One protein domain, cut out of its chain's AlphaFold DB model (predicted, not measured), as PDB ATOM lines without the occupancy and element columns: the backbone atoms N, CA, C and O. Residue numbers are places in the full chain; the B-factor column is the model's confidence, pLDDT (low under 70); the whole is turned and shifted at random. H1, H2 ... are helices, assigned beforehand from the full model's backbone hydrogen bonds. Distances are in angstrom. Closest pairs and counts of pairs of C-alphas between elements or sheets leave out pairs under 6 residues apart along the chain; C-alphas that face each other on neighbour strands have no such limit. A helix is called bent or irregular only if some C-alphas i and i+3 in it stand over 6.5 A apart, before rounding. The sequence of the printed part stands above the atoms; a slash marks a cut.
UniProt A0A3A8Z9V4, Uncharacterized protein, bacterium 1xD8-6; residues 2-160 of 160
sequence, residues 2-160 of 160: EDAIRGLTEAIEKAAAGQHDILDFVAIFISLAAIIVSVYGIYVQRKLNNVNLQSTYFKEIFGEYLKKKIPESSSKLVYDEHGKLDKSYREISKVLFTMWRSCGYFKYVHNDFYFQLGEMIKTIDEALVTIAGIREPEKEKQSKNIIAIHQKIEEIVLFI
ATOM      1  N   GLU A   2      42.190  13.231  67.647       69.88
ATOM      2  CA  GLU A   2      41.982  14.477  66.898       69.88
ATOM      3  C   GLU A   2      40.721  14.446  66.011       69.88
ATOM      4  O   GLU A   2      39.893  15.341  66.115       69.88
ATOM      5  N   ASP A   3      40.479  13.354  65.273       72.31
ATOM      6  CA  ASP A   3      39.258  13.204  64.459       72.31
ATOM      7  C   ASP A   3      37.967  13.075  65.286       72.31
ATOM      8  O   ASP A   3      36.919  13.570  64.885       72.31
ATOM      9  N   ALA A   4      38.038  12.436  66.458       66.25
ATOM     10  CA  ALA A   4      36.894  12.304  67.365       66.25
ATOM     11  C   ALA A   4      36.577  13.633  68.067       66.25
ATOM     12  O   ALA A   4      35.415  13.956  68.282       66.25
ATOM     13  N   ILE A   5      37.612  14.417  68.391       72.69
ATOM     14  CA  ILE A   5      37.470  15.781  68.909       72.69
ATOM     15  C   ILE A   5      36.872  16.672  67.824       72.69
ATOM     16  O   ILE A   5      35.912  17.378  68.101       72.69
ATOM     17  N   ARG A   6      37.367  16.594  66.583       77.62
ATOM     18  CA  ARG A   6      36.825  17.365  65.458       77.62
ATOM     19  C   ARG A   6      35.355  17.027  65.194       77.62
ATOM     20  O   ARG A   6      34.541  17.937  65.116       77.62
ATOM     21  N   GLY A   7      35.003  15.740  65.155       73.25
ATOM     22  CA  GLY A   7      33.614  15.301  64.987       73.25
ATOM     23  C   GLY A   7      32.689  15.732  66.132       73.25
ATOM     24  O   GLY A   7      31.549  16.118  65.887       73.25
ATOM     25  N   LEU A   8      33.181  15.734  67.378       68.25
ATOM     26  CA  LEU A   8      32.433  16.248  68.527       68.25
ATOM     27  C   LEU A   8      32.230  17.769  68.437       68.25
ATOM     28  O   LEU A   8      31.126  18.244  68.685       68.25
ATOM     29  N   THR A   9      33.267  18.524  68.060       76.62
ATOM     30  CA  THR A   9      33.195  19.981  67.877       76.62
ATOM     31  C   THR A   9      32.194  20.352  66.782       76.62
ATOM     32  O   THR A   9      31.313  21.172  67.024       76.62
ATOM     33  N   GLU A  10      32.257  19.694  65.621       76.75
ATOM     34  CA  GLU A  10      31.332  19.922  64.501       76.75
ATOM     35  C   GLU A  10      29.870  19.619  64.881       76.75
ATOM     36  O   GLU A  10      28.957  20.360  64.509       76.75
ATOM     37  N   ALA A  11      29.626  18.553  65.648       69.25
ATOM     38  CA  ALA A  11      28.280  18.196  66.088       69.25
ATOM     39  C   ALA A  11      27.731  19.147  67.170       69.25
ATOM     40  O   ALA A  11      26.538  19.455  67.171       69.25
ATOM     41  N   ILE A  12      28.587  19.658  68.066       70.00
ATOM     42  CA  ILE A  12      28.217  20.675  69.064       70.00
ATOM     43  C   ILE A  12      27.899  22.015  68.387       70.00
ATOM     44  O   ILE A  12      26.929  22.665  68.773       70.00
ATOM     45  N   GLU A  13      28.665  22.419  67.372       76.19
ATOM     46  CA  GLU A  13      28.413  23.654  66.615       76.19
ATOM     47  C   GLU A  13      27.075  23.608  65.866       76.19
ATOM     48  O   GLU A  13      26.300  24.565  65.931       76.19
ATOM     49  N   LYS A  14      26.748  22.480  65.220       69.50
ATOM     50  CA  LYS A  14      25.441  22.285  64.565       69.50
ATOM     51  C   LYS A  14      24.287  22.275  65.560       69.50
ATOM     52  O   LYS A  14      23.273  22.934  65.332       69.50
ATOM     53  N   ALA A  15      24.477  21.605  66.697       65.38
ATOM     54  CA  ALA A  15      23.499  21.606  67.772       65.38
ATOM     55  C   ALA A  15      23.280  23.022  68.349       65.38
ATOM     56  O   ALA A  15      22.147  23.425  68.593       65.38
ATOM     57  N   ALA A  16      24.330  23.828  68.514       67.12
ATOM     58  CA  ALA A  16      24.203  25.211  68.979       67.12
ATOM     59  C   ALA A  16      23.481  26.130  67.970       67.12
ATOM     60  O   ALA A  16      22.859  27.112  68.375       67.12
ATOM     61  N   ALA A  17      23.522  25.803  66.674       74.44
ATOM     62  CA  ALA A  17      22.848  26.539  65.602       74.44
ATOM     63  C   ALA A  17      21.346  26.204  65.444       74.44
ATOM     64  O   ALA A  17      20.677  26.788  64.592       74.44
ATOM     65  N   GLY A  18      20.795  25.285  66.251       62.12
ATOM     66  CA  GLY A  18      19.367  24.938  66.253       62.12
ATOM     67  C   GLY A  18      18.908  24.025  65.106       62.12
ATOM     68  O   GLY A  18      17.713  23.757  64.985       62.12
ATOM     69  N   GLN A  19      19.833  23.520  64.282       61.66
ATOM     70  CA  GLN A  19      19.595  22.412  63.354       61.66
ATOM     71  C   GLN A  19      19.919  21.108  64.086       61.66
ATOM     72  O   GLN A  19      21.084  20.760  64.242       61.66
ATOM     73  N   HIS A  20      18.896  20.413  64.579       61.34
ATOM     74  CA  HIS A  20      19.074  19.132  65.260       61.34
ATOM     75  C   HIS A  20      18.449  18.007  64.439       61.34
ATOM     76  O   HIS A  20      17.230  17.833  64.467       61.34
ATOM     77  N   ASP A  21      19.281  17.223  63.753       70.69
ATOM     78  CA  ASP A  21      18.870  15.934  63.200       70.69
ATOM     79  C   ASP A  21      19.239  14.796  64.162       70.69
ATOM     80  O   ASP A  21      20.202  14.864  64.928       70.69
ATOM     81  N   ILE A  22      18.490  13.690  64.107       73.81
ATOM     82  CA  ILE A  22      18.766  12.470  64.898       73.81
ATOM     83  C   ILE A  22      20.207  11.973  64.660       73.81
ATOM     84  O   ILE A  22      20.839  11.405  65.552       73.81
ATOM     85  N   LEU A  23      20.745  12.236  63.466       74.81
ATOM     86  CA  LEU A  23      22.117  11.924  63.073       74.81
ATOM     87  C   LEU A  23      23.169  12.663  63.915       74.81
ATOM     88  O   LEU A  23      24.188  12.058  64.248       74.81
ATOM     89  N   ASP A  24      22.919  13.910  64.321       75.38
ATOM     90  CA  ASP A  24      23.864  14.687  65.134       75.38
ATOM     91  C   ASP A  24      23.954  14.124  66.561       75.38
ATOM     92  O   ASP A  24      25.044  13.990  67.120       75.38
ATOM     93  N   PHE A  25      22.829  13.679  67.131       76.06
ATOM     94  CA  PHE A  25      22.811  12.996  68.430       76.06
ATOM     95  C   PHE A  25      23.564  11.663  68.403       76.06
ATOM     96  O   PHE A  25      24.318  11.352  69.328       76.06
ATOM     97  N   VAL A  26      23.392  10.881  67.333       80.19
ATOM     98  CA  VAL A  26      24.128   9.624  67.142       80.19
ATOM     99  C   VAL A  26      25.629   9.898  66.996       80.19
ATOM    100  O   VAL A  26      26.437   9.204  67.617       80.19
ATOM    101  N   ALA A  27      26.015  10.936  66.249       78.94
ATOM    102  CA  ALA A  27      27.412  11.334  66.086       78.94
ATOM    103  C   ALA A  27      28.059  11.765  67.414       78.94
ATOM    104  O   ALA A  27      29.174  11.332  67.721       78.94
ATOM    105  N   ILE A  28      27.350  12.546  68.238       81.12
ATOM    106  CA  ILE A  28      27.808  12.939  69.582       81.12
ATOM    107  C   ILE A  28      28.001  11.701  70.463       81.12
ATOM    108  O   ILE A  28      29.039  11.556  71.109       81.12
ATOM    109  N   PHE A  29      27.038  10.775  70.458       84.00
ATOM    110  CA  PHE A  29      27.108   9.559  71.268       84.00
ATOM    111  C   PHE A  29      28.286   8.659  70.871       84.00
ATOM    112  O   PHE A  29      29.054   8.225  71.731       84.00
ATOM    113  N   ILE A  30      28.477   8.420  69.569       81.62
ATOM    114  CA  ILE A  30      29.606   7.634  69.050       81.62
ATOM    115  C   ILE A  30      30.938   8.311  69.392       81.62
ATOM    116  O   ILE A  30      31.881   7.635  69.807       81.62
ATOM    117  N   SER A  31      31.016   9.639  69.283       76.94
ATOM    118  CA  SER A  31      32.229  10.399  69.608       76.94
ATOM    119  C   SER A  31      32.578  10.302  71.095       76.94
ATOM    120  O   SER A  31      33.732  10.047  71.445       76.94
ATOM    121  N   LEU A  32      31.584  10.409  71.981       79.44
ATOM    122  CA  LEU A  32      31.763  10.217  73.422       79.44
ATOM    123  C   LEU A  32      32.216   8.789  73.755       79.44
ATOM    124  O   LEU A  32      33.173   8.608  74.511       79.44
ATOM    125  N   ALA A  33      31.592   7.775  73.151       80.00
ATOM    126  CA  ALA A  33      31.995   6.383  73.326       80.00
ATOM    127  C   ALA A  33      33.440   6.141  72.849       80.00
ATOM    128  O   ALA A  33      34.223   5.493  73.546       80.00
ATOM    129  N   ALA A  34      33.831   6.720  71.711       79.06
ATOM    130  CA  ALA A  34      35.187   6.617  71.175       79.06
ATOM    131  C   ALA A  34      36.238   7.258  72.098       79.06
ATOM    132  O   ALA A  34      37.332   6.708  72.266       79.06
ATOM    133  N   ILE A  35      35.913   8.389  72.734       82.44
ATOM    134  CA  ILE A  35      36.782   9.036  73.726       82.44
ATOM    135  C   ILE A  35      36.949   8.135  74.956       82.44
ATOM    136  O   ILE A  35      38.082   7.896  75.377       82.44
ATOM    137  N   ILE A  36      35.857   7.578  75.491       85.00
ATOM    138  CA  ILE A  36      35.891   6.680  76.659       85.00
ATOM    139  C   ILE A  36      36.752   5.443  76.372       85.00
ATOM    140  O   ILE A  36      37.649   5.119  77.153       85.00
ATOM    141  N   VAL A  37      36.536   4.790  75.226       85.06
ATOM    142  CA  VAL A  37      37.321   3.620  74.803       85.06
ATOM    143  C   VAL A  37      38.796   3.981  74.623       85.06
ATOM    144  O   VAL A  37      39.664   3.223  75.049       85.06
ATOM    145  N   SER A  38      39.103   5.153  74.061       79.50
ATOM    146  CA  SER A  38      40.488   5.610  73.880       79.50
ATOM    147  C   SER A  38      41.197   5.847  75.216       79.50
ATOM    148  O   SER A  38      42.331   5.403  75.401       79.50
ATOM    149  N   VAL A  39      40.536   6.511  76.169       82.31
ATOM    150  CA  VAL A  39      41.087   6.762  77.512       82.31
ATOM    151  C   VAL A  39      41.322   5.445  78.252       82.31
ATOM    152  O   VAL A  39      42.401   5.235  78.813       82.31
ATOM    153  N   TYR A  40      40.353   4.527  78.200       82.50
ATOM    154  CA  TYR A  40      40.491   3.197  78.787       82.50
ATOM    155  C   TYR A  40      41.625   2.397  78.126       82.50
ATOM    156  O   TYR A  40      42.451   1.803  78.818       82.50
ATOM    157  N   GLY A  41      41.734   2.459  76.797       77.69
ATOM    158  CA  GLY A  41      42.810   1.834  76.031       77.69
ATOM    159  C   GLY A  41      44.195   2.332  76.445       77.69
ATOM    160  O   GLY A  41      45.088   1.523  76.676       77.69
ATOM    161  N   ILE A  42      44.374   3.644  76.638       83.06
ATOM    162  CA  ILE A  42      45.642   4.221  77.118       83.06
ATOM    163  C   ILE A  42      45.977   3.728  78.533       83.06
ATOM    164  O   ILE A  42      47.133   3.404  78.815       83.06
ATOM    165  N   TYR A  43      44.985   3.652  79.428       77.25
ATOM    166  CA  TYR A  43      45.180   3.135  80.784       77.25
ATOM    167  C   TYR A  43      45.640   1.671  80.772       77.25
ATOM    168  O   TYR A  43      46.664   1.334  81.378       77.25
ATOM    169  N   VAL A  44      44.931   0.816  80.030       77.94
ATOM    170  CA  VAL A  44      45.272  -0.604  79.876       77.94
ATOM    171  C   VAL A  44      46.649  -0.761  79.231       77.94
ATOM    172  O   VAL A  44      47.470  -1.517  79.743       77.94
ATOM    173  N   GLN A  45      46.958   0.009  78.185       70.12
ATOM    174  CA  GLN A  45      48.257  -0.025  77.513       70.12
ATOM    175  C   GLN A  45      49.402   0.334  78.465       70.12
ATOM    176  O   GLN A  45      50.429  -0.340  78.470       70.12
ATOM    177  N   ARG A  46      49.237   1.360  79.311       70.19
ATOM    178  CA  ARG A  46      50.243   1.722  80.326       70.19
ATOM    179  C   ARG A  46      50.429   0.613  81.356       70.19
ATOM    180  O   ARG A  46      51.563   0.299  81.711       70.19
ATOM    181  N   LYS A  47      49.336  -0.001  81.818       71.00
ATOM    182  CA  LYS A  47      49.397  -1.130  82.753       71.00
ATOM    183  C   LYS A  47      50.114  -2.329  82.128       71.00
ATOM    184  O   LYS A  47      51.012  -2.876  82.763       71.00
ATOM    185  N   LEU A  48      49.768  -2.691  80.892       63.84
ATOM    186  CA  LEU A  48      50.413  -3.766  80.137       63.84
ATOM    187  C   LEU A  48      51.891  -3.474  79.885       63.84
ATOM    188  O   LEU A  48      52.720  -4.352  80.091       63.84
ATOM    189  N   ASN A  49      52.239  -2.240  79.519       72.31
ATOM    190  CA  ASN A  49      53.627  -1.841  79.318       72.31
ATOM    191  C   ASN A  49      54.446  -1.972  80.609       72.31
ATOM    192  O   ASN A  49      55.558  -2.485  80.576       72.31
ATOM    193  N   ASN A  50      53.882  -1.586  81.756       71.62
ATOM    194  CA  ASN A  50      54.539  -1.759  83.052       71.62
ATOM    195  C   ASN A  50      54.720  -3.237  83.423       71.62
ATOM    196  O   ASN A  50      55.788  -3.613  83.897       71.62
ATOM    197  N   VAL A  51      53.713  -4.085  83.193       72.88
ATOM    198  CA  VAL A  51      53.823  -5.538  83.421       72.88
ATOM    199  C   VAL A  51      54.872  -6.157  82.492       72.88
ATOM    200  O   VAL A  51      55.705  -6.940  82.938       72.88
ATOM    201  N   ASN A  52      54.888  -5.761  81.219       77.44
ATOM    202  CA  ASN A  52      55.860  -6.230  80.237       77.44
ATOM    203  C   ASN A  52      57.291  -5.795  80.588       77.44
ATOM    204  O   ASN A  52      58.231  -6.583  80.481       77.44
ATOM    205  N   LEU A  53      57.451  -4.561  81.072       72.12
ATOM    206  CA  LEU A  53      58.726  -4.039  81.548       72.12
ATOM    207  C   LEU A  53      59.215  -4.824  82.773       72.12
ATOM    208  O   LEU A  53      60.361  -5.261  82.799       72.12
ATOM    209  N   GLN A  54      58.339  -5.071  83.752       79.38
ATOM    210  CA  GLN A  54      58.671  -5.886  84.926       79.38
ATOM    211  C   GLN A  54      59.052  -7.320  84.540       79.38
ATOM    212  O   GLN A  54      60.048  -7.831  85.043       79.38
ATOM    213  N   SER A  55      58.322  -7.943  83.612       81.75
ATOM    214  CA  SER A  55      58.643  -9.281  83.100       81.75
ATOM    215  C   SER A  55      59.996  -9.316  82.381       81.75
ATOM    216  O   SER A  55      60.779 -10.241  82.587       81.75
ATOM    217  N   THR A  56      60.306  -8.279  81.596       85.38
ATOM    218  CA  THR A  56      61.607  -8.131  80.925       85.38
ATOM    219  C   THR A  56      62.737  -8.031  81.942       85.38
ATOM    220  O   THR A  56      63.655  -8.848  81.897       85.38
ATOM    221  N   TYR A  57      62.635  -7.115  82.911       83.94
ATOM    222  CA  TYR A  57      63.638  -6.977  83.969       83.94
ATOM    223  C   TYR A  57      63.815  -8.270  84.753       83.94
ATOM    224  O   TYR A  57      64.937  -8.698  84.996       83.94
ATOM    225  N   PHE A  58      62.716  -8.925  85.115       86.94
ATOM    226  CA  PHE A  58      62.764 -10.189  85.830       86.94
ATOM    227  C   PHE A  58      63.509 -11.264  85.025       86.94
ATOM    228  O   PHE A  58      64.429 -11.900  85.537       86.94
ATOM    229  N   LYS A  59      63.177 -11.428  83.741       89.19
ATOM    230  CA  LYS A  59      63.833 -12.395  82.854       89.19
ATOM    231  C   LYS A  59      65.322 -12.097  82.673       89.19
ATOM    232  O   LYS A  59      66.127 -13.025  82.702       89.19
ATOM    233  N   GLU A  60      65.685 -10.833  82.482       89.62
ATOM    234  CA  GLU A  60      67.078 -10.405  82.316       89.62
ATOM    235  C   GLU A  60      67.895 -10.599  83.593       89.62
ATOM    236  O   GLU A  60      69.038 -11.050  83.534       89.62
ATOM    237  N   ILE A  61      67.301 -10.304  84.750       91.81
ATOM    238  CA  ILE A  61      67.977 -10.383  86.043       91.81
ATOM    239  C   ILE A  61      68.107 -11.830  86.505       91.81
ATOM    240  O   ILE A  61      69.194 -12.220  86.913       91.81
ATOM    241  N   PHE A  62      67.035 -12.625  86.460       93.69
ATOM    242  CA  PHE A  62      66.999 -13.957  87.074       93.69
ATOM    243  C   PHE A  62      67.246 -15.098  86.089       93.69
ATOM    244  O   PHE A  62      67.715 -16.160  86.497       93.69
ATOM    245  N   GLY A  63      66.991 -14.903  84.793       92.50
ATOM    246  CA  GLY A  63      66.971 -15.988  83.812       92.50
ATOM    247  C   GLY A  63      68.264 -16.805  83.755       92.50
ATOM    248  O   GLY A  63      68.220 -18.034  83.782       92.50
ATOM    249  N   GLU A  64      69.428 -16.150  83.724       94.31
ATOM    250  CA  GLU A  64      70.720 -16.853  83.712       94.31
ATOM    251  C   GLU A  64      71.042 -17.513  85.065       94.31
ATOM    252  O   GLU A  64      71.651 -18.587  85.111       94.31
ATOM    253  N   TYR A  65      70.618 -16.899  86.173       95.12
ATOM    254  CA  TYR A  65      70.869 -17.439  87.506       95.12
ATOM    255  C   TYR A  65      70.074 -18.714  87.755       95.12
ATOM    256  O   TYR A  65      70.673 -19.726  88.115       95.12
ATOM    257  N   LEU A  66      68.768 -18.683  87.484       93.19
ATOM    258  CA  LEU A  66      67.872 -19.823  87.674       93.19
ATOM    259  C   LEU A  66      68.204 -20.972  86.722       93.19
ATOM    260  O   LEU A  66      68.253 -22.127  87.129       93.19
ATOM    261  N   LYS A  67      68.472 -20.660  85.448       92.38
ATOM    262  CA  LYS A  67      68.720 -21.686  84.429       92.38
ATOM    263  C   LYS A  67      70.079 -22.364  84.589       92.38
ATOM    264  O   LYS A  67      70.220 -23.522  84.204       92.38
ATOM    265  N   LYS A  68      71.093 -21.626  85.049       95.06
ATOM    266  CA  LYS A  68      72.489 -22.054  84.922       95.06
ATOM    267  C   LYS A  68      73.304 -21.833  86.190       95.06
ATOM    268  O   LYS A  68      73.767 -22.804  86.779       95.06
ATOM    269  N   LYS A  69      73.483 -20.583  86.631       95.62
ATOM    270  CA  LYS A  69      74.489 -20.269  87.667       95.62
ATOM    271  C   LYS A  69      74.187 -20.933  89.014       95.62
ATOM    272  O   LYS A  69      75.114 -21.428  89.652       95.62
ATOM    273  N   ILE A  70      72.926 -20.953  89.450       94.12
ATOM    274  CA  ILE A  70      72.517 -21.585  90.715       94.12
ATOM    275  C   ILE A  70      72.651 -23.117  90.632       94.12
ATOM    276  O   ILE A  70      73.348 -23.678  91.481       94.12
ATOM    277  N   PRO A  71      72.090 -23.810  89.617       93.19
ATOM    278  CA  PRO A  71      72.310 -25.248  89.448       93.19
ATOM    279  C   PRO A  71      73.794 -25.635  89.384       93.19
ATOM    280  O   PRO A  71      74.234 -26.523  90.109       93.19
ATOM    281  N   GLU A  72      74.595 -24.930  88.579       95.31
ATOM    282  CA  GLU A  72      76.017 -25.245  88.407       95.31
ATOM    283  C   GLU A  72      76.809 -25.061  89.703       95.31
ATOM    284  O   GLU A  72      77.575 -25.945  90.080       95.31
ATOM    285  N   SER A  73      76.625 -23.944  90.409       94.12
ATOM    286  CA  SER A  73      77.368 -23.681  91.648       94.12
ATOM    287  C   SER A  73      76.905 -24.548  92.821       94.12
ATOM    288  O   SER A  73      77.740 -24.992  93.605       94.12
ATOM    289  N   SER A  74      75.607 -24.855  92.923       91.44
ATOM    290  CA  SER A  74      75.089 -25.750  93.968       91.44
ATOM    291  C   SER A  74      75.520 -27.205  93.765       91.44
ATOM    292  O   SER A  74      75.837 -27.877  94.740       91.44
ATOM    293  N   SER A  75      75.632 -27.679  92.518       92.06
ATOM    294  CA  SER A  75      76.096 -29.045  92.211       92.06
ATOM    295  C   SER A  75      77.542 -29.332  92.640       92.06
ATOM    296  O   SER A  75      77.933 -30.489  92.770       92.06
ATOM    297  N   LYS A  76      78.338 -28.281  92.866       93.56
ATOM    298  CA  LYS A  76      79.738 -28.380  93.302       93.56
ATOM    299  C   LYS A  76      79.889 -28.530  94.812       93.56
ATOM    300  O   LYS A  76      81.008 -28.735  95.272       93.56
ATOM    301  N   LEU A  77      78.809 -28.383  95.583       93.12
ATOM    302  CA  LEU A  77      78.853 -28.503  97.036       93.12
ATOM    303  C   LEU A  77      79.250 -29.924  97.435       93.12
ATOM    304  O   LEU A  77      78.523 -30.884  97.188       93.12
ATOM    305  N   VAL A  78      80.408 -30.049  98.075       93.25
ATOM    306  CA  VAL A  78      80.970 -31.345  98.447       93.25
ATOM    307  C   VAL A  78      81.782 -31.236  99.733       93.25
ATOM    308  O   VAL A  78      82.357 -30.192 100.048       93.25
ATOM    309  N   TYR A  79      81.818 -32.329 100.488       93.88
ATOM    310  CA  TYR A  79      82.711 -32.479 101.630       93.88
ATOM    311  C   TYR A  79      84.059 -33.046 101.181       93.88
ATOM    312  O   TYR A  79      84.115 -33.927 100.324       93.88
ATOM    313  N   ASP A  80      85.141 -32.556 101.775       91.75
ATOM    314  CA  ASP A  80      86.474 -33.118 101.596       91.75
ATOM    315  C   ASP A  80      86.638 -34.464 102.329       91.75
ATOM    316  O   ASP A  80      85.775 -34.911 103.092       91.75
ATOM    317  N   GLU A  81      87.782 -35.121 102.121       88.81
ATOM    318  CA  GLU A  81      88.109 -36.410 102.751       88.81
ATOM    319  C   GLU A  81      88.158 -36.344 104.287       88.81
ATOM    320  O   GLU A  81      88.075 -37.368 104.971       88.81
ATOM    321  N   HIS A  82      88.273 -35.144 104.854       89.00
ATOM    322  CA  HIS A  82      88.291 -34.917 106.291       89.00
ATOM    323  C   HIS A  82      86.898 -34.625 106.858       89.00
ATOM    324  O   HIS A  82      86.768 -34.487 108.076       89.00
ATOM    325  N   GLY A  83      85.857 -34.593 106.023       89.44
ATOM    326  CA  GLY A  83      84.489 -34.299 106.434       89.44
ATOM    327  C   GLY A  83      84.243 -32.813 106.671       89.44
ATOM    328  O   GLY A  83      83.363 -32.451 107.449       89.44
ATOM    329  N   LYS A  84      85.012 -31.933 106.027       93.12
ATOM    330  CA  LYS A  84      84.776 -30.489 106.027       93.12
ATOM    331  C   LYS A  84      84.179 -30.060 104.692       93.12
ATOM    332  O   LYS A  84      84.583 -30.558 103.649       93.12
ATOM    333  N   LEU A  85      83.225 -29.133 104.714       92.38
ATOM    334  CA  LEU A  85      82.689 -28.574 103.473       92.38
ATOM    335  C   LEU A  85      83.808 -27.834 102.723       92.38
ATOM    336  O   LEU A  85      84.455 -26.939 103.279       92.38
ATOM    337  N   ASP A  86      84.037 -28.217 101.469       91.19
ATOM    338  CA  ASP A  86      85.014 -27.567 100.601       91.19
ATOM    339  C   ASP A  86      84.624 -26.096 100.337       91.19
ATOM    340  O   ASP A  86      83.472 -25.687 100.464       91.19
ATOM    341  N   LYS A  87      85.598 -25.274  99.934       90.38
ATOM    342  CA  LYS A  87      85.441 -23.857  99.584       90.38
ATOM    343  C   LYS A  87      84.422 -23.595  98.464       90.38
ATOM    344  O   LYS A  87      84.070 -22.426  98.286       90.38
ATOM    345  N   SER A  88      83.932 -24.613  97.751       87.69
ATOM    346  CA  SER A  88      82.803 -24.540  96.807       87.69
ATOM    347  C   SER A  88      81.571 -23.818  97.363       87.69
ATOM    348  O   SER A  88      80.901 -23.113  96.608       87.69
ATOM    349  N   TYR A  89      81.317 -23.860  98.680       91.69
ATOM    350  CA  TYR A  89      80.208 -23.111  99.297       91.69
ATOM    351  C   TYR A  89      80.260 -21.596  99.032       91.69
ATOM    352  O   TYR A  89      79.230 -20.926  98.945       91.69
ATOM    353  N   ARG A  90      81.466 -21.043  98.854       93.94
ATOM    354  CA  ARG A  90      81.663 -19.619  98.552       93.94
ATOM    355  C   ARG A  90      81.193 -19.264  97.149       93.94
ATOM    356  O   ARG A  90      80.832 -18.115  96.909       93.94
ATOM    357  N   GLU A  91      81.227 -20.220  96.221       95.00
ATOM    358  CA  GLU A  91      80.793 -19.999  94.846       95.00
ATOM    359  C   GLU A  91      79.280 -19.780  94.795       95.00
ATOM    360  O   GLU A  91      78.842 -18.742  94.298       95.00
ATOM    361  N   ILE A  92      78.493 -20.690  95.378       94.25
ATOM    362  CA  ILE A  92      77.029 -20.553  95.425       94.25
ATOM    363  C   ILE A  92      76.603 -19.321  96.233       94.25
ATOM    364  O   ILE A  92      75.769 -18.552  95.760       94.25
ATOM    365  N   SER A  93      77.235 -19.052  97.383       95.75
ATOM    366  CA  SER A  93      76.976 -17.832  98.164       95.75
ATOM    367  C   SER A  93      77.210 -16.573  97.317       95.75
ATOM    368  O   SER A  93      76.332 -15.714  97.192       95.75
ATOM    369  N   LYS A  94      78.347 -16.497  96.613       97.19
ATOM    370  CA  LYS A  94      78.643 -15.380  95.706       97.19
ATOM    371  C   LYS A  94      77.610 -15.262  94.584       97.19
ATOM    372  O   LYS A  94      77.211 -14.141  94.267       97.19
ATOM    373  N   VAL A  95      77.195 -16.372  93.973       97.19
ATOM    374  CA  VAL A  95      76.171 -16.394  92.914       97.19
ATOM    375  C   VAL A  95      74.853 -15.813  93.429       97.19
ATOM    376  O   VAL A  95      74.328 -14.890  92.806       97.19
ATOM    377  N   LEU A  96      74.371 -16.275  94.585       96.31
ATOM    378  CA  LEU A  96      73.131 -15.803  95.202       96.31
ATOM    379  C   LEU A  96      73.198 -14.309  95.555       96.31
ATOM    380  O   LEU A  96      72.331 -13.535  95.151       96.31
ATOM    381  N   PHE A  97      74.266 -13.853  96.217       97.44
ATOM    382  CA  PHE A  97      74.416 -12.429  96.543       97.44
ATOM    383  C   PHE A  97      74.564 -11.540  95.307       97.44
ATOM    384  O   PHE A  97      74.118 -10.391  95.318       97.44
ATOM    385  N   THR A  98      75.190 -12.037  94.238       97.50
ATOM    386  CA  THR A  98      75.291 -11.277  92.985       97.50
ATOM    387  C   THR A  98      73.917 -11.154  92.331       97.50
ATOM    388  O   THR A  98      73.552 -10.050  91.937       97.50
ATOM    389  N   MET A  99      73.125 -12.231  92.308       96.00
ATOM    390  CA  MET A  99      71.741 -12.216  91.824       96.00
ATOM    391  C   MET A  99      70.888 -11.182  92.570       96.00
ATOM    392  O   MET A  99      70.243 -10.343  91.944       96.00
ATOM    393  N   TRP A 100      70.939 -11.187  93.904       96.19
ATOM    394  CA  TRP A 100      70.205 -10.222  94.725       96.19
ATOM    395  C   TRP A 100      70.616  -8.772  94.451       96.19
ATOM    396  O   TRP A 100      69.771  -7.892  94.303       96.19
ATOM    397  N   ARG A 101      71.916  -8.500  94.288       94.81
ATOM    398  CA  ARG A 101      72.383  -7.156  93.908       94.81
ATOM    399  C   ARG A 101      71.913  -6.757  92.509       94.81
ATOM    400  O   ARG A 101      71.525  -5.607  92.312       94.81
ATOM    401  N   SER A 102      71.918  -7.689  91.555       93.44
ATOM    402  CA  SER A 102      71.400  -7.462  90.199       93.44
ATOM    403  C   SER A 102      69.907  -7.120  90.200       93.44
ATOM    404  O   SER A 102      69.460  -6.368  89.339       93.44
ATOM    405  N   CYS A 103      69.149  -7.586  91.196       91.56
ATOM    406  CA  CYS A 103      67.732  -7.274  91.353       91.56
ATOM    407  C   CYS A 103      67.450  -5.971  92.135       91.56
ATOM    408  O   CYS A 103      66.311  -5.712  92.522       91.56
ATOM    409  N   GLY A 104      68.456  -5.103  92.319       90.62
ATOM    410  CA  GLY A 104      68.362  -3.835  93.059       90.62
ATOM    411  C   GLY A 104      67.274  -2.863  92.587       90.62
ATOM    412  O   GLY A 104      66.785  -2.071  93.388       90.62
ATOM    413  N   TYR A 105      66.835  -2.950  91.327       88.94
ATOM    414  CA  TYR A 105      65.661  -2.224  90.823       88.94
ATOM    415  C   TYR A 105      64.408  -2.486  91.676       88.94
ATOM    416  O   TYR A 105      63.680  -1.554  92.026       88.94
ATOM    417  N   PHE A 106      64.198  -3.741  92.085       89.25
ATOM    418  CA  PHE A 106      63.035  -4.144  92.868       89.25
ATOM    419  C   PHE A 106      63.011  -3.528  94.263       89.25
ATOM    420  O   PHE A 106      61.932  -3.354  94.811       89.25
ATOM    421  N   LYS A 107      64.143  -3.050  94.788       92.06
ATOM    422  CA  LYS A 107      64.162  -2.254  96.022       92.06
ATOM    423  C   LYS A 107      63.212  -1.050  95.957       92.06
ATOM    424  O   LYS A 107      62.653  -0.668  96.982       92.06
ATOM    425  N   TYR A 108      63.032  -0.452  94.779       88.25
ATOM    426  CA  TYR A 108      62.225   0.758  94.598       88.25
ATOM    427  C   TYR A 108      60.793   0.476  94.144       88.25
ATOM    428  O   TYR A 108      59.907   1.275  94.430       88.25
ATOM    429  N   VAL A 109      60.566  -0.632  93.433       86.25
ATOM    430  CA  VAL A 109      59.250  -0.941  92.845       86.25
ATOM    431  C   VAL A 109      58.499  -2.075  93.541       86.25
ATOM    432  O   VAL A 109      57.278  -2.095  93.475       86.25
ATOM    433  N   HIS A 110      59.213  -2.984  94.213       87.56
ATOM    434  CA  HIS A 110      58.696  -4.163  94.923       87.56
ATOM    435  C   HIS A 110      59.568  -4.430  96.161       87.56
ATOM    436  O   HIS A 110      60.336  -5.391  96.226       87.56
ATOM    437  N   ASN A 111      59.503  -3.503  97.118       92.06
ATOM    438  CA  ASN A 111      60.421  -3.433  98.256       92.06
ATOM    439  C   ASN A 111      60.427  -4.719  99.101       92.06
ATOM    440  O   ASN A 111      61.500  -5.246  99.399       92.06
ATOM    441  N   ASP A 112      59.239  -5.251  99.398       93.50
ATOM    442  CA  ASP A 112      59.067  -6.477 100.184       93.50
ATOM    443  C   ASP A 112      59.761  -7.670  99.523       93.50
ATOM    444  O   ASP A 112      60.509  -8.388 100.182       93.50
ATOM    445  N   PHE A 113      59.594  -7.831  98.205       92.75
ATOM    446  CA  PHE A 113      60.266  -8.881  97.439       92.75
ATOM    447  C   PHE A 113      61.792  -8.776  97.557       92.75
ATOM    448  O   PHE A 113      62.465  -9.765  97.848       92.75
ATOM    449  N   TYR A 114      62.348  -7.572  97.377       93.88
ATOM    450  CA  TYR A 114      63.796  -7.356  97.434       93.88
ATOM    451  C   TYR A 114      64.389  -7.728  98.800       93.88
ATOM    452  O   TYR A 114      65.453  -8.349  98.866       93.88
ATOM    453  N   PHE A 115      63.727  -7.339  99.892       96.38
ATOM    454  CA  PHE A 115      64.221  -7.622 101.237       96.38
ATOM    455  C   PHE A 115      64.005  -9.079 101.646       96.38
ATOM    456  O   PHE A 115      64.924  -9.674 102.204       96.38
ATOM    457  N   GLN A 116      62.861  -9.679 101.310       97.50
ATOM    458  CA  GLN A 116      62.608 -11.097 101.583       97.50
ATOM    459  C   GLN A 116      63.612 -11.995 100.857       97.50
ATOM    460  O   GLN A 116      64.219 -12.858 101.489       97.50
ATOM    461  N   LEU A 117      63.885 -11.732  99.572       96.88
ATOM    462  CA  LEU A 117      64.911 -12.464  98.828       96.88
ATOM    463  C   LEU A 117      66.294 -12.336  99.488       96.88
ATOM    464  O   LEU A 117      67.035 -13.314  99.584       96.88
ATOM    465  N   GLY A 118      66.635 -11.137  99.969       97.00
ATOM    466  CA  GLY A 118      67.882 -10.888 100.691       97.00
ATOM    467  C   GLY A 118      68.001 -11.713 101.976       97.00
ATOM    468  O   GLY A 118      69.045 -12.320 102.215       97.00
ATOM    469  N   GLU A 119      66.932 -11.790 102.772       98.06
ATOM    470  CA  GLU A 119      66.906 -12.585 104.009       98.06
ATOM    471  C   GLU A 119      66.977 -14.095 103.739       98.06
ATOM    472  O   GLU A 119      67.696 -14.813 104.441       98.06
ATOM    473  N   MET A 120      66.314 -14.591 102.688       97.69
ATOM    474  CA  MET A 120      66.431 -15.997 102.275       97.69
ATOM    475  C   MET A 120      67.874 -16.345 101.890       97.69
ATOM    476  O   MET A 120      68.418 -17.354 102.338       97.69
ATOM    477  N   ILE A 121      68.534 -15.480 101.114       97.56
ATOM    478  CA  ILE A 121      69.933 -15.674 100.703       97.56
ATOM    479  C   ILE A 121      70.871 -15.637 101.907       97.56
ATOM    480  O   ILE A 121      71.754 -16.487 102.022       97.56
ATOM    481  N   LYS A 122      70.663 -14.692 102.826       97.12
ATOM    482  CA  LYS A 122      71.429 -14.599 104.071       97.12
ATOM    483  C   LYS A 122      71.273 -15.860 104.923       97.12
ATOM    484  O   LYS A 122      72.268 -16.384 105.406       97.12
ATOM    485  N   THR A 123      70.058 -16.398 105.030       97.12
ATOM    486  CA  THR A 123      69.785 -17.650 105.757       97.12
ATOM    487  C   THR A 123      70.556 -18.835 105.165       97.12
ATOM    488  O   THR A 123      71.059 -19.685 105.902       97.12
ATOM    489  N   ILE A 124      70.669 -18.908 103.834       96.06
ATOM    490  CA  ILE A 124      71.482 -19.936 103.168       96.06
ATOM    491  C   ILE A 124      72.967 -19.723 103.442       96.06
ATOM    492  O   ILE A 124      73.665 -20.683 103.756       96.06
ATOM    493  N   ASP A 125      73.454 -18.487 103.333       96.50
ATOM    494  CA  ASP A 125      74.860 -18.165 103.582       96.50
ATOM    495  C   ASP A 125      75.280 -18.508 105.013       96.50
ATOM    496  O   ASP A 125      76.290 -19.180 105.214       96.50
ATOM    497  N   GLU A 126      74.461 -18.144 106.001       96.75
ATOM    498  CA  GLU A 126      74.675 -18.500 107.403       96.75
ATOM    499  C   GLU A 126      74.751 -20.021 107.578       96.75
ATOM    500  O   GLU A 126      75.705 -20.517 108.179       96.75
ATOM    501  N   ALA A 127      73.825 -20.778 106.979       95.31
ATOM    502  CA  ALA A 127      73.844 -22.239 107.032       95.31
ATOM    503  C   ALA A 127      75.114 -22.830 106.392       95.31
ATOM    504  O   ALA A 127      75.754 -23.704 106.980       95.31
ATOM    505  N   LEU A 128      75.520 -22.333 105.220       95.06
ATOM    506  CA  LEU A 128      76.745 -22.761 104.539       95.06
ATOM    507  C   LEU A 128      77.991 -22.470 105.380       95.06
ATOM    508  O   LEU A 128      78.862 -23.333 105.506       95.06
ATOM    509  N   VAL A 129      78.077 -21.281 105.979       94.81
ATOM    510  CA  VAL A 129      79.193 -20.883 106.848       94.81
ATOM    511  C   VAL A 129      79.235 -21.740 108.109       94.81
ATOM    512  O   VAL A 129      80.314 -22.201 108.487       94.81
ATOM    513  N   THR A 130      78.087 -22.007 108.739       94.69
ATOM    514  CA  THR A 130      77.998 -22.897 109.904       94.69
ATOM    515  C   THR A 130      78.494 -24.297 109.560       94.69
ATOM    516  O   THR A 130      79.366 -24.819 110.253       94.69
ATOM    517  N   ILE A 131      78.003 -24.881 108.463       94.12
ATOM    518  CA  ILE A 131      78.389 -26.226 108.025       94.12
ATOM    519  C   ILE A 131      79.879 -26.280 107.644       94.12
ATOM    520  O   ILE A 131      80.563 -27.244 107.977       94.12
ATOM    521  N   ALA A 132      80.415 -25.240 106.997       92.50
ATOM    522  CA  ALA A 132      81.838 -25.153 106.656       92.50
ATOM    523  C   ALA A 132      82.757 -24.938 107.869       92.50
ATOM    524  O   ALA A 132      83.955 -25.240 107.808       92.50
ATOM    525  N   GLY A 133      82.220 -24.386 108.960       91.88
ATOM    526  CA  GLY A 133      82.936 -24.152 110.212       91.88
ATOM    527  C   GLY A 133      83.125 -25.407 111.063       91.88
ATOM    528  O   GLY A 133      84.023 -25.432 111.906       91.88
ATOM    529  N   ILE A 134      82.329 -26.453 110.830       92.56
ATOM    530  CA  ILE A 134      82.365 -27.707 111.586       92.56
ATOM    531  C   ILE A 134      82.922 -28.860 110.746       92.56
ATOM    532  O   ILE A 134      82.870 -28.858 109.518       92.56
ATOM    533  N   ARG A 135      83.468 -29.866 111.432       93.50
ATOM    534  CA  ARG A 135      83.827 -31.149 110.827       93.50
ATOM    535  C   ARG A 135      82.676 -32.124 111.047       93.50
ATOM    536  O   ARG A 135      82.323 -32.382 112.192       93.50
ATOM    537  N   GLU A 136      82.148 -32.685 109.969       94.50
ATOM    538  CA  GLU A 136      81.101 -33.703 109.994       94.50
ATOM    539  C   GLU A 136      81.684 -35.046 109.524       94.50
ATOM    540  O   GLU A 136      81.870 -35.244 108.323       94.50
ATOM    541  N   PRO A 137      82.045 -35.967 110.435       90.44
ATOM    542  CA  PRO A 137      82.650 -37.244 110.061       90.44
ATOM    543  C   PRO A 137      81.654 -38.234 109.439       90.44
ATOM    544  O   PRO A 137      82.072 -39.147 108.723       90.44
ATOM    545  N   GLU A 138      80.352 -38.094 109.698       94.88
ATOM    546  CA  GLU A 138      79.350 -39.057 109.243       94.88
ATOM    547  C   GLU A 138      78.836 -38.708 107.841       94.88
ATOM    548  O   GLU A 138      78.154 -37.702 107.639       94.88
ATOM    549  N   LYS A 139      79.083 -39.586 106.858       92.31
ATOM    550  CA  LYS A 139      78.632 -39.391 105.464       92.31
ATOM    551  C   LYS A 139      77.119 -39.190 105.329       92.31
ATOM    552  O   LYS A 139      76.673 -38.433 104.470       92.31
ATOM    553  N   GLU A 140      76.321 -39.841 106.175       94.31
ATOM    554  CA  GLU A 140      74.867 -39.657 106.174       94.31
ATOM    555  C   GLU A 140      74.484 -38.224 106.574       94.31
ATOM    556  O   GLU A 140      73.652 -37.597 105.917       94.31
ATOM    557  N   LYS A 141      75.128 -37.668 107.609       95.06
ATOM    558  CA  LYS A 141      74.911 -36.281 108.041       95.06
ATOM    559  C   LYS A 141      75.420 -35.279 107.011       95.06
ATOM    560  O   LYS A 141      74.728 -34.305 106.737       95.06
ATOM    561  N   GLN A 142      76.561 -35.553 106.374       94.12
ATOM    562  CA  GLN A 142      77.047 -34.756 105.243       94.12
ATOM    563  C   GLN A 142      75.987 -34.660 104.137       94.12
ATOM    564  O   GLN A 142      75.639 -33.563 103.705       94.12
ATOM    565  N   SER A 143      75.418 -35.795 103.722       93.94
ATOM    566  CA  SER A 143      74.360 -35.822 102.707       93.94
ATOM    567  C   SER A 143      73.112 -35.051 103.153       93.94
ATOM    568  O   SER A 143      72.604 -34.234 102.387       93.94
ATOM    569  N   LYS A 144      72.662 -35.228 104.405       95.62
ATOM    570  CA  LYS A 144      71.527 -34.473 104.969       95.62
ATOM    571  C   LYS A 144      71.764 -32.964 104.953       95.62
ATOM    572  O   LYS A 144      70.857 -32.218 104.598       95.62
ATOM    573  N   ASN A 145      72.974 -32.519 105.279       95.12
ATOM    574  CA  ASN A 145      73.336 -31.104 105.254       95.12
ATOM    575  C   ASN A 145      73.262 -30.527 103.833       95.12
ATOM    576  O   ASN A 145      72.679 -29.464 103.639       95.12
ATOM    577  N   ILE A 146      73.789 -31.241 102.831       94.50
ATOM    578  CA  ILE A 146      73.698 -30.812 101.425       94.50
ATOM    579  C   ILE A 146      72.241 -30.768 100.952       94.50
ATOM    580  O   ILE A 146      71.828 -29.783 100.342       94.50
ATOM    581  N   ILE A 147      71.432 -31.778 101.286       94.69
ATOM    582  CA  ILE A 147      69.997 -31.800 100.958       94.69
ATOM    583  C   ILE A 147      69.273 -30.603 101.585       94.69
ATOM    584  O   ILE A 147      68.507 -29.934 100.897       94.69
ATOM    585  N   ALA A 148      69.548 -30.287 102.852       94.81
ATOM    586  CA  ALA A 148      68.946 -29.140 103.528       94.81
ATOM    587  C   ALA A 148      69.313 -27.805 102.855       94.81
ATOM    588  O   ALA A 148      68.472 -26.912 102.747       94.81
ATOM    589  N   ILE A 149      70.547 -27.664 102.358       95.19
ATOM    590  CA  ILE A 149      70.939 -26.501 101.552       95.19
ATOM    591  C   ILE A 149      70.166 -26.464 100.231       95.19
ATOM    592  O   ILE A 149      69.646 -25.410  99.871       95.19
ATOM    593  N   HIS A 150      70.054 -27.588  99.519       93.00
ATOM    594  CA  HIS A 150      69.298 -27.640  98.267       93.00
ATOM    595  C   HIS A 150      67.821 -27.293  98.454       93.00
ATOM    596  O   HIS A 150      67.287 -26.556  97.635       93.00
ATOM    597  N   GLN A 151      67.192 -27.734  99.545       94.88
ATOM    598  CA  GLN A 151      65.812 -27.363  99.882       94.88
ATOM    599  C   GLN A 151      65.658 -25.848 100.058       94.88
ATOM    600  O   GLN A 151      64.751 -25.247  99.495       94.88
ATOM    601  N   LYS A 152      66.593 -25.191 100.754       94.19
ATOM    602  CA  LYS A 152      66.569 -23.725 100.887       94.19
ATOM    603  C   LYS A 152      66.802 -23.008  99.555       94.19
ATOM    604  O   LYS A 152      66.225 -21.954  99.305       94.19
ATOM    605  N   ILE A 153      67.656 -23.558  98.689       92.81
ATOM    606  CA  ILE A 153      67.853 -23.026  97.332       92.81
ATOM    607  C   ILE A 153      66.567 -23.181  96.510       92.81
ATOM    608  O   ILE A 153      66.202 -22.262  95.783       92.81
ATOM    609  N   GLU A 154      65.867 -24.308  96.636       92.81
ATOM    610  CA  GLU A 154      64.576 -24.543  95.988       92.81
ATOM    611  C   GLU A 154      63.522 -23.534  96.452       92.81
ATOM    612  O   GLU A 154      62.835 -22.957  95.614       92.81
ATOM    613  N   GLU A 155      63.459 -23.230  97.752       94.19
ATOM    614  CA  GLU A 155      62.585 -22.175  98.283       94.19
ATOM    615  C   GLU A 155      62.849 -20.823  97.600       94.19
ATOM    616  O   GLU A 155      61.899 -20.138  97.227       94.19
ATOM    617  N   ILE A 156      64.116 -20.450  97.365       92.62
ATOM    618  CA  ILE A 156      64.460 -19.232  96.607       92.62
ATOM    619  C   ILE A 156      63.950 -19.311  95.167       92.62
ATOM    620  O   ILE A 156      63.403 -18.335  94.662       92.62
ATOM    621  N   VAL A 157      64.144 -20.446  94.495       89.38
ATOM    622  CA  VAL A 157      63.724 -20.625  93.097       89.38
ATOM    623  C   VAL A 157      62.203 -20.566  92.956       89.38
ATOM    624  O   VAL A 157      61.726 -20.046  91.957       89.38
ATOM    625  N   LEU A 158      61.451 -21.076  93.934       88.06
ATOM    626  CA  LEU A 158      59.986 -21.023  93.954       88.06
ATOM    627  C   LEU A 158      59.440 -19.648  94.354       88.06
ATOM    628  O   LEU A 158      58.328 -19.295  93.970       88.06
ATOM    629  N   PHE A 159      60.193 -18.904  95.165       91.31
ATOM    630  CA  PHE A 159      59.838 -17.550  95.575       91.31
ATOM    631  C   PHE A 159      60.001 -16.528  94.443       91.31
ATOM    632  O   PHE A 159      59.239 -15.563  94.378       91.31
ATOM    633  N   ILE A 160      61.015 -16.727  93.595       85.81
ATOM    634  CA  ILE A 160      61.293 -15.912  92.407       85.81
ATOM    635  C   ILE A 160      60.235 -16.201  91.340       85.81
ATOM    636  O   ILE A 160      59.481 -15.254  91.022       85.81
TER     637      ILE A 160
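What this domain is: This is residues 2 to 160 of the 160 residues of an uncharacterized protein of bacterium 1xD8-6 (UniProt A0A3A8Z9V4). A single long helix arm, H2a, sticks out from one end of a four-helix bundle, and the short helix H1 folds back along the arm's far part as a helical hairpin. The bundle is made of H2b, the other arm of the same bent helix, with H3, H5 and H6, and is up and down, each running against the one before it in the chain; the small H4 sits at the bundle's end nearer the arm. The printed part has 159 residues with six named helices, H1 to H6 in order along the chain, and no named strand, and its class is all helix. It is extended, with a radius of gyration of the C-alphas of 29.7 A, and spans 99 by 23 by 20 A, the arm making much of the length.

Where its parts are: H1 holds residues 2 to 16, beginning at C-alpha 2 at (41.982, 14.477, 66.898), and is 20.9 A long. H2, residues 22 to 75, was assigned as one helix by its hydrogen bonds but is bent, with C-alphas 61 and 64 being 7.4 A apart. Its arms are H2a, residues 22 to 61, 58.2 A long, and H2b, residues 64 to 75, 15.8 A long. H2b is itself irregular, with C-alphas 67 and 70 being 7.3 A apart. H3 holds residues 89 to 102 and is 20.1 A long; H4 holds residues 106 to 109 and is 5.0 A long. H5, residues 111 to 133, is 32.9 A long, and H6, residues 139 to 159, is 30.5 A long and ends at C-alpha 159 at (59.838, -17.550, 95.575).

How they stand to each other: In the bundle, H2b and H3 form a hairpin and touch, closest at the C-alphas of Ser 73 and Ile 92, 4.9 A, at a shallow tilt of 16 degrees. H3 touches H5, closest at the C-alphas of Ser 93 and Asp 125, 5.8 A, opposite ways at a shallow tilt of 12 degrees. H5 and H6 form a hairpin and touch, closest at the C-alphas of Ile 124 and Lys 152, 6.6 A. H6 is close to H2b but not clearly touching it, the closest C-alphas being those of Leu 66 and Val 157, 6.9 A. H3 and H6 are apart. H4 touches H5 only at the corner, with the C-alphas of Lys 107 and Tyr 114 closest, 5.3 A. H2a stands at a shallow tilt of 25 degrees to H2b, and with residues 24 to 35 alone it touches H1, its hairpin partner, closest at the C-alphas of Ala 4 and Ser 31, 5.5 A. Every O i to N i+4 pair is within hydrogen-bond range in H1, H2a, H3, H5 and H6, and 6 of 8 are in H2b; H4 is too short for such a pair.

The domain as a whole: The two C-alphas farthest apart are those of Gly 18 and His 82, 99.7 A. The printed part has no cut. The link from H2 to H3, residues 76 to 88, is long, and the others are tight. Residues 36 to 53, in H2, stand free. The mean pLDDT of the printed part is 87.0; 11 residues are under 70, among them 14 to 16, 18 to 20 and 48.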